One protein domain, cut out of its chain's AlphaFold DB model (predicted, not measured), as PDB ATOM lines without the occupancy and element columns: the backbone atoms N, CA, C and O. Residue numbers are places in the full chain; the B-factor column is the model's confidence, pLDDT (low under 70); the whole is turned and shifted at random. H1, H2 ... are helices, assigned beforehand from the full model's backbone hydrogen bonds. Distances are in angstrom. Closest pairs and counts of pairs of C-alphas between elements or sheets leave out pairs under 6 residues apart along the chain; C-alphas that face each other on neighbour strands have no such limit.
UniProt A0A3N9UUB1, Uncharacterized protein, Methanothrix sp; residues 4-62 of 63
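AT A GLANCE: This is residues 4 to 62 of the 63 residues of an uncharacterized protein of Methanothrix sp (UniProt A0A3N9UUB1). Two helices, H1 and H2, meet near their ends at a steep corner, and a long link, residues 33 to 47, leads away from them to a third helix, H3, which sticks out alone. The printed part has 59 residues with three named helices, H1, H2 and H3 in that order, and no named strand; the class is all helix. The whole is loose, with a radius of gyration of the C-alphas of 14.3 A and spans of 39 by 28 by 26 A.

IN THESE COORDINATES: H1, residues 4 to 20, begins at C-alpha 4 at (13.640, 34.006, 39.094) and is 24.8 A long. H2, residues 23 to 32, is 14.1 A long. H3, residues 48 to 60, is 18.7 A long and ends at C-alpha 60 at (23.440, 9.921, 42.174).

HOW THE PARTS SIT: H1, with residues 17 to 18 alone, and H2 only just touch, only at the corner by their tight link, with 3 pairs of C-alphas within 8 A; the closest C-alphas, of Val 18 and Leu 24, are 5.6 A apart. They run opposite ways at a steep tilt of 58 degrees. H3 is apart from H1 and H2. In H1, H2 and H3 every O i to N i+4 pair is within hydrogen-bond range.

THE WHOLE: The two C-alphas farthest apart, of Arg 20 and Glu 49, are 38.8 A apart. The printed part has no cut. The link from H2 to H3 is long, and residues 38 to 62 stand free. Residues 39 to 41 and 61 to 62 have pLDDT under 70.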
ATOM      1  N   ILE A   4      15.059  33.981  38.721       77.38
ATOM      2  CA  ILE A   4      13.640  34.006  39.094       77.38
ATOM      3  C   ILE A   4      12.761  33.995  37.842       77.38
ATOM      4  O   ILE A   4      11.777  33.261  37.778       77.38
ATOM      5  N   LYS A   5      13.126  34.786  36.830       79.19
ATOM      6  CA  LYS A   5      12.386  34.865  35.571       79.19
ATOM      7  C   LYS A   5      12.421  33.534  34.820       79.19
ATOM      8  O   LYS A   5      11.383  33.086  34.350       79.19
ATOM      9  N   GLU A   6      13.583  32.886  34.773       81.19
ATOM     10  CA  GLU A   6      13.740  31.562  34.153       81.19
ATOM     11  C   GLU A   6      12.892  30.490  34.844       81.19
ATOM     12  O   GLU A   6      12.252  29.688  34.169       81.19
ATOM     13  N   MET A   7      12.835  30.495  36.181       76.19
ATOM     14  CA  MET A   7      11.967  29.586  36.938       76.19
ATOM     15  C   MET A   7      10.487  29.774  36.591       76.19
ATOM     16  O   MET A   7       9.781  28.793  36.379       76.19
ATOM     17  N   ILE A   8      10.022  31.024  36.510       81.38
ATOM     18  CA  ILE A   8       8.623  31.334  36.178       81.38
ATOM     19  C   ILE A   8       8.276  30.858  34.760       81.38
ATOM     20  O   ILE A   8       7.191  30.319  34.539       81.38
ATOM     21  N   GLU A   9       9.182  31.052  33.799       87.19
ATOM     22  CA  GLU A   9       8.996  30.602  32.415       87.19
ATOM     23  C   GLU A   9       8.927  29.067  32.329       87.19
ATOM     24  O   GLU A   9       8.019  28.530  31.693       87.19
ATOM     25  N   LEU A  10       9.812  28.363  33.042       83.25
ATOM     26  CA  LEU A  10       9.805  26.900  33.139       83.25
ATOM     27  C   LEU A  10       8.511  26.352  33.746       83.25
ATOM     28  O   LEU A  10       7.927  25.422  33.192       83.25
ATOM     29  N   ASP A  11       8.034  26.935  34.849       83.44
ATOM     30  CA  ASP A  11       6.772  26.516  35.463       83.44
ATOM     31  C   ASP A  11       5.612  26.663  34.470       83.44
ATOM     32  O   ASP A  11       4.831  25.727  34.279       83.44
ATOM     33  N   ALA A  12       5.526  27.800  33.772       86.88
ATOM     34  CA  ALA A  12       4.484  28.041  32.775       86.88
ATOM     35  C   ALA A  12       4.517  27.015  31.628       86.88
ATOM     36  O   ALA A  12       3.465  26.542  31.186       86.88
ATOM     37  N   GLU A  13       5.706  26.631  31.162       90.19
ATOM     38  CA  GLU A  13       5.862  25.594  30.139       90.19
ATOM     39  C   GLU A  13       5.387  24.220  30.627       90.19
ATOM     40  O   GLU A  13       4.674  23.528  29.895       90.19
ATOM     41  N   ILE A  14       5.714  23.845  31.867       85.88
ATOM     42  CA  ILE A  14       5.288  22.572  32.465       85.88
ATOM     43  C   ILE A  14       3.759  22.512  32.569       85.88
ATOM     44  O   ILE A  14       3.157  21.517  32.155       85.88
ATOM     45  N   TYR A  15       3.112  23.580  33.046       88.19
ATOM     46  CA  TYR A  15       1.647  23.647  33.075       88.19
ATOM     47  C   TYR A  15       1.050  23.555  31.665       88.19
ATOM     48  O   TYR A  15       0.127  22.773  31.439       88.19
ATOM     49  N   ALA A  16       1.635  24.237  30.677       92.56
ATOM     50  CA  ALA A  16       1.177  24.158  29.291       92.56
ATOM     51  C   ALA A  16       1.358  22.761  28.662       92.56
ATOM     52  O   ALA A  16       0.658  22.412  27.705       92.56
ATOM     53  N   MET A  17       2.315  21.958  29.137       90.44
ATOM     54  CA  MET A  17       2.464  20.556  28.734       90.44
ATOM     55  C   MET A  17       1.371  19.681  29.347       90.44
ATOM     56  O   MET A  17       0.799  18.844  28.645       90.44
ATOM     57  N   VAL A  18       1.061  19.889  30.628       90.31
ATOM     58  CA  VAL A  18      -0.022  19.186  31.327       90.31
ATOM     59  C   VAL A  18      -1.381  19.509  30.705       90.31
ATOM     60  O   VAL A  18      -2.149  18.588  30.444       90.31
ATOM     61  N   ASP A  19      -1.650  20.769  30.364       90.94
ATOM     62  CA  ASP A  19      -2.897  21.167  29.696       90.94
ATOM     63  C   ASP A  19      -3.083  20.455  28.350       90.94
ATOM     64  O   ASP A  19      -4.182  20.030  27.991       90.94
ATOM     65  N   ARG A  20      -1.987  20.273  27.603       94.50
ATOM     66  CA  ARG A  20      -1.986  19.540  26.329       94.50
ATOM     67  C   ARG A  20      -2.133  18.029  26.508       94.50
ATOM     68  O   ARG A  20      -2.584  17.356  25.582       94.50
ATOM     69  N   ASN A  21      -1.746  17.484  27.659       92.56
ATOM     70  CA  ASN A  21      -1.876  16.067  27.971       92.56
ATOM     71  C   ASN A  21      -2.127  15.847  29.476       92.56
ATOM     72  O   ASN A  21      -1.177  15.615  30.231       92.56
ATOM     73  N   PRO A  22      -3.402  15.831  29.909       88.50
ATOM     74  CA  PRO A  22      -3.759  15.741  31.325       88.50
ATOM     75  C   PRO A  22      -3.211  14.500  32.046       88.50
ATOM     76  O   PRO A  22      -2.962  14.544  33.249       88.50
ATOM     77  N   LYS A  23      -2.936  13.405  31.318       92.62
ATOM     78  CA  LYS A  23      -2.318  12.195  31.894       92.62
ATOM     79  C   LYS A  23      -0.928  12.453  32.475       92.62
ATOM     80  O   LYS A  23      -0.482  11.699  33.332       92.62
ATOM     81  N   LEU A  24      -0.235  13.504  32.033       88.25
ATOM     82  CA  LEU A  24       1.066  13.871  32.590       88.25
ATOM     83  C   LEU A  24       0.965  14.266  34.065       88.25
ATOM     84  O   LEU A  24       1.853  13.907  34.831       88.25
ATOM     85  N   ALA A  25      -0.123  14.919  34.486       86.50
ATOM     86  CA  ALA A  25      -0.338  15.239  35.897       86.50
ATOM     87  C   ALA A  25      -0.546  13.979  36.749       86.50
ATOM     88  O   ALA A  25      -0.040  13.894  37.868       86.50
ATOM     89  N   GLU A  26      -1.260  12.982  36.221       87.19
ATOM     90  CA  GLU A  26      -1.471  11.699  36.903       87.19
ATOM     91  C   GLU A  26      -0.157  10.925  37.055       87.19
ATOM     92  O   GLU A  26       0.157  10.443  38.143       87.19
ATOM     93  N   VAL A  27       0.642  10.856  35.985       86.56
ATOM     94  CA  VAL A  27       1.965  10.215  36.006       86.56
ATOM     95  C   VAL A  27       2.906  10.938  36.964       86.56
ATOM     96  O   VAL A  27       3.580  10.285  37.757       86.56
ATOM     97  N   TYR A  28       2.927  12.273  36.934       82.06
ATOM     98  CA  TYR A  28       3.726  13.073  37.860       82.06
ATOM     99  C   TYR A  28       3.359  12.756  39.310       82.06
ATOM    100  O   TYR A  28       4.230  12.405  40.102       82.06
ATOM    101  N   ARG A  29       2.063  12.777  39.635       85.81
ATOM    102  CA  ARG A  29       1.560  12.463  40.976       85.81
ATOM    103  C   ARG A  29       1.931  11.055  41.424       85.81
ATOM    104  O   ARG A  29       2.318  10.862  42.571       85.81
ATOM    105  N   TYR A  30       1.841  10.078  40.526       84.94
ATOM    106  CA  TYR A  30       2.226   8.702  40.818       84.94
ATOM    107  C   TYR A  30       3.727   8.564  41.118       84.94
ATOM    108  O   TYR A  30       4.103   7.856  42.048       84.94
ATOM    109  N   LEU A  31       4.587   9.243  40.352       77.50
ATOM    110  CA  LEU A  31       6.042   9.152  40.508       77.50
ATOM    111  C   LEU A  31       6.574   9.964  41.692       77.50
ATOM    112  O   LEU A  31       7.509   9.529  42.362       77.50
ATOM    113  N   MET A  32       6.001  11.144  41.924       79.94
ATOM    114  CA  MET A  32       6.488  12.103  42.917       79.94
ATOM    115  C   MET A  32       5.760  11.986  44.258       79.94
ATOM    116  O   MET A  32       6.284  12.442  45.267       79.94
ATOM    117  N   GLY A  33       4.574  11.370  44.289       82.12
ATOM    118  CA  GLY A  33       3.722  11.315  45.481       82.12
ATOM    119  C   GLY A  33       3.051  12.649  45.828       82.12
ATOM    120  O   GLY A  33       2.406  12.747  46.867       82.12
ATOM    121  N   GLU A  34       3.182  13.663  44.968       80.94
ATOM    122  CA  GLU A  34       2.737  15.043  45.192       80.94
ATOM    123  C   GLU A  34       2.034  15.605  43.946       80.94
ATOM    124  O   GLU A  34       2.248  15.130  42.828       80.94
ATOM    125  N   GLU A  35       1.172  16.611  44.118       84.12
ATOM    126  CA  GLU A  35       0.588  17.322  42.975       84.12
ATOM    127  C   GLU A  35       1.608  18.264  42.322       84.12
ATOM    128  O   GLU A  35       2.513  18.787  42.973       84.12
ATOM    129  N   LEU A  36       1.454  18.502  41.019       78.62
ATOM    130  CA  LEU A  36       2.263  19.493  40.319       78.62
ATOM    131  C   LEU A  36       2.021  20.879  40.941       78.62
ATOM    132  O   LEU A  36       0.872  21.273  41.131       78.62
ATOM    133  N   GLY A  37       3.093  21.596  41.287       73.81
ATOM    134  CA  GLY A  37       2.998  22.877  41.993       73.81
ATOM    135  C   GLY A  37       2.680  22.771  43.487       73.81
ATOM    136  O   GLY A  37       2.424  23.797  44.119       73.81
ATOM    137  N   ALA A  38       2.699  21.568  44.071       71.56
ATOM    138  CA  ALA A  38       2.570  21.416  45.512       71.56
ATOM    139  C   ALA A  38       3.704  22.165  46.227       71.56
ATOM    140  O   ALA A  38       4.890  21.889  46.041       71.56
ATOM    141  N   VAL A  39       3.331  23.127  47.070       63.66
ATOM    142  CA  VAL A  39       4.279  23.792  47.962       63.66
ATOM    143  C   VAL A  39       4.576  22.837  49.110       63.66
ATOM    144  O   VAL A  39       3.737  22.624  49.988       63.66
ATOM    145  N   VAL A  40       5.776  22.259  49.115       64.06
ATOM    146  CA  VAL A  40       6.231  21.417  50.222       64.06
ATOM    147  C   VAL A  40       6.576  22.314  51.405       64.06
ATOM    148  O   VAL A  40       7.576  23.034  51.406       64.06
ATOM    149  N   VAL A  41       5.731  22.281  52.435       64.25
ATOM    150  CA  VAL A  41       6.023  22.950  53.703       64.25
ATOM    151  C   VAL A  41       7.071  22.133  54.446       64.25
ATOM    152  O   VAL A  41       6.821  21.008  54.873       64.25
ATOM    153  N   LEU A  42       8.249  22.718  54.630       71.62
ATOM    154  CA  LEU A  42       9.292  22.122  55.451       71.62
ATOM    155  C   LEU A  42       9.063  22.475  56.923       71.62
ATOM    156  O   LEU A  42       8.773  23.620  57.262       71.62
ATOM    157  N   SER A  43       9.237  21.495  57.813       77.81
ATOM    158  CA  SER A  43       9.086  21.677  59.267       77.81
ATOM    159  C   SER A  43      10.110  22.645  59.872       77.81
ATOM    160  O   SER A  43       9.913  23.152  60.975       77.81
ATOM    161  N   ARG A  44      11.206  22.904  59.152       87.00
ATOM    162  CA  ARG A  44      12.235  23.894  59.476       87.00
ATOM    163  C   ARG A  44      12.887  24.418  58.201       87.00
ATOM    164  O   ARG A  44      12.852  23.757  57.164       87.00
ATOM    165  N   MET A  45      13.546  25.571  58.301       86.31
ATOM    166  CA  MET A  45      14.368  26.089  57.208       86.31
ATOM    167  C   MET A  45      15.519  25.103  56.902       86.31
ATOM    168  O   MET A  45      16.151  24.610  57.848       86.31
ATOM    169  N   PRO A  46      15.790  24.789  55.621       88.12
ATOM    170  CA  PRO A  46      16.929  23.958  55.237       88.12
ATOM    171  C   PRO A  46      18.259  24.558  55.698       88.12
ATOM    172  O   PRO A  46      18.472  25.767  55.589       88.12
ATOM    173  N   THR A  47      19.169  23.712  56.175       93.31
ATOM    174  CA  THR A  47      20.557  24.091  56.460       93.31
ATOM    175  C   THR A  47      21.432  23.909  55.220       93.31
ATOM    176  O   THR A  47      21.043  23.277  54.238       93.31
ATOM    177  N   ALA A  48      22.663  24.424  55.271       94.38
ATOM    178  CA  ALA A  48      23.654  24.182  54.224       94.38
ATOM    179  C   ALA A  48      23.955  22.679  54.021       94.38
ATOM    180  O   ALA A  48      24.202  22.244  52.899       94.38
ATOM    181  N   GLU A  49      23.899  21.874  55.087       94.31
ATOM    182  CA  GLU A  49      24.101  20.424  55.004       94.31
ATOM    183  C   GLU A  49      22.947  19.716  54.290       94.31
ATOM    184  O   GLU A  49      23.203  18.812  53.491       94.31
ATOM    185  N   ASP A  50      21.701  20.151  54.523       91.44
ATOM    186  CA  ASP A  50      20.525  19.616  53.825       91.44
ATOM    187  C   ASP A  50      20.646  19.854  52.310       91.44
ATOM    188  O   ASP A  50      20.430  18.940  51.513       91.44
ATOM    189  N   TRP A  51      21.079  21.055  51.908       90.94
ATOM    190  CA  TRP A  51      21.333  21.382  50.501       90.94
ATOM    191  C   TRP A  51      22.443  20.525  49.892       90.94
ATOM    192  O   TRP A  51      22.266  19.960  48.812       90.94
ATOM    193  N   ALA A  52      23.561  20.356  50.601       93.25
ATOM    194  CA  ALA A  52      24.653  19.502  50.142       93.25
ATOM    195  C   ALA A  52      24.221  18.028  50.009       93.25
ATOM    196  O   ALA A  52      24.668  17.318  49.106       93.25
ATOM    197  N   ALA A  53      23.348  17.545  50.897       89.88
ATOM    198  CA  ALA A  53      22.782  16.204  50.807       89.88
ATOM    199  C   ALA A  53      21.842  16.055  49.601       89.88
ATOM    200  O   ALA A  53      21.969  15.077  48.859       89.88
ATOM    201  N   ALA A  54      20.961  17.031  49.364       86.94
ATOM    202  CA  ALA A  54      20.069  17.053  48.206       86.94
ATOM    203  C   ALA A  54      20.851  17.053  46.883       86.94
ATOM    204  O   ALA A  54      20.536  16.283  45.973       86.94
ATOM    205  N   GLU A  55      21.927  17.840  46.797       89.69
ATOM    206  CA  GLU A  55      22.788  17.896  45.616       89.69
ATOM    207  C   GLU A  55      23.473  16.548  45.336       89.69
ATOM    208  O   GLU A  55      23.492  16.074  44.196       89.69
ATOM    209  N   ARG A  56      23.990  15.877  46.377       92.50
ATOM    210  CA  ARG A  56      24.559  14.524  46.245       92.50
ATOM    211  C   ARG A  56      23.522  13.521  45.748       92.50
ATOM    212  O   ARG A  56      23.829  12.717  44.867       92.50
ATOM    213  N   LEU A  57      22.302  13.580  46.283       85.94
ATOM    214  CA  LEU A  57      21.211  12.696  45.884       85.94
ATOM    215  C   LEU A  57      20.840  12.905  44.407       85.94
ATOM    216  O   LEU A  57      20.760  11.935  43.652       85.94
ATOM    217  N   ALA A  58      20.694  14.160  43.973       79.25
ATOM    218  CA  ALA A  58      20.389  14.505  42.587       79.25
ATOM    219  C   ALA A  58      21.461  13.981  41.616       79.25
ATOM    220  O   ALA A  58      21.134  13.357  40.607       79.25
ATOM    221  N   ARG A  59      22.745  14.144  41.964       83.25
ATOM    222  CA  ARG A  59      23.870  13.625  41.168       83.25
ATOM    223  C   ARG A  59      23.889  12.094  41.095       83.25
ATOM    224  O   ARG A  59      24.242  11.546  40.057       83.25
ATOM    225  N   SER A  60      23.496  11.394  42.164       79.50
ATOM    226  CA  SER A  60      23.440   9.921  42.174       79.50
ATOM    227  C   SER A  60      22.326   9.325  41.307       79.50
ATOM    228  O   SER A  60      22.467   8.197  40.855       79.50
ATOM    229  N   ARG A  61      21.251  10.081  41.038       61.41
ATOM    230  CA  ARG A  61      20.119   9.660  40.192       61.41
ATOM    231  C   ARG A  61      20.350   9.843  38.688       61.41
ATOM    232  O   ARG A  61      19.538   9.371  37.902       61.41
ATOM    233  N   GLN A  62      21.414  10.541  38.288       58.69
ATOM    234  CA  GLN A  62      21.785  10.755  36.880       58.69
ATOM    235  C   GLN A  62      22.745   9.682  36.324       58.69
ATOM    236  O   GLN A  62      23.194   9.806  35.186       58.69
TER     237      GLN A  62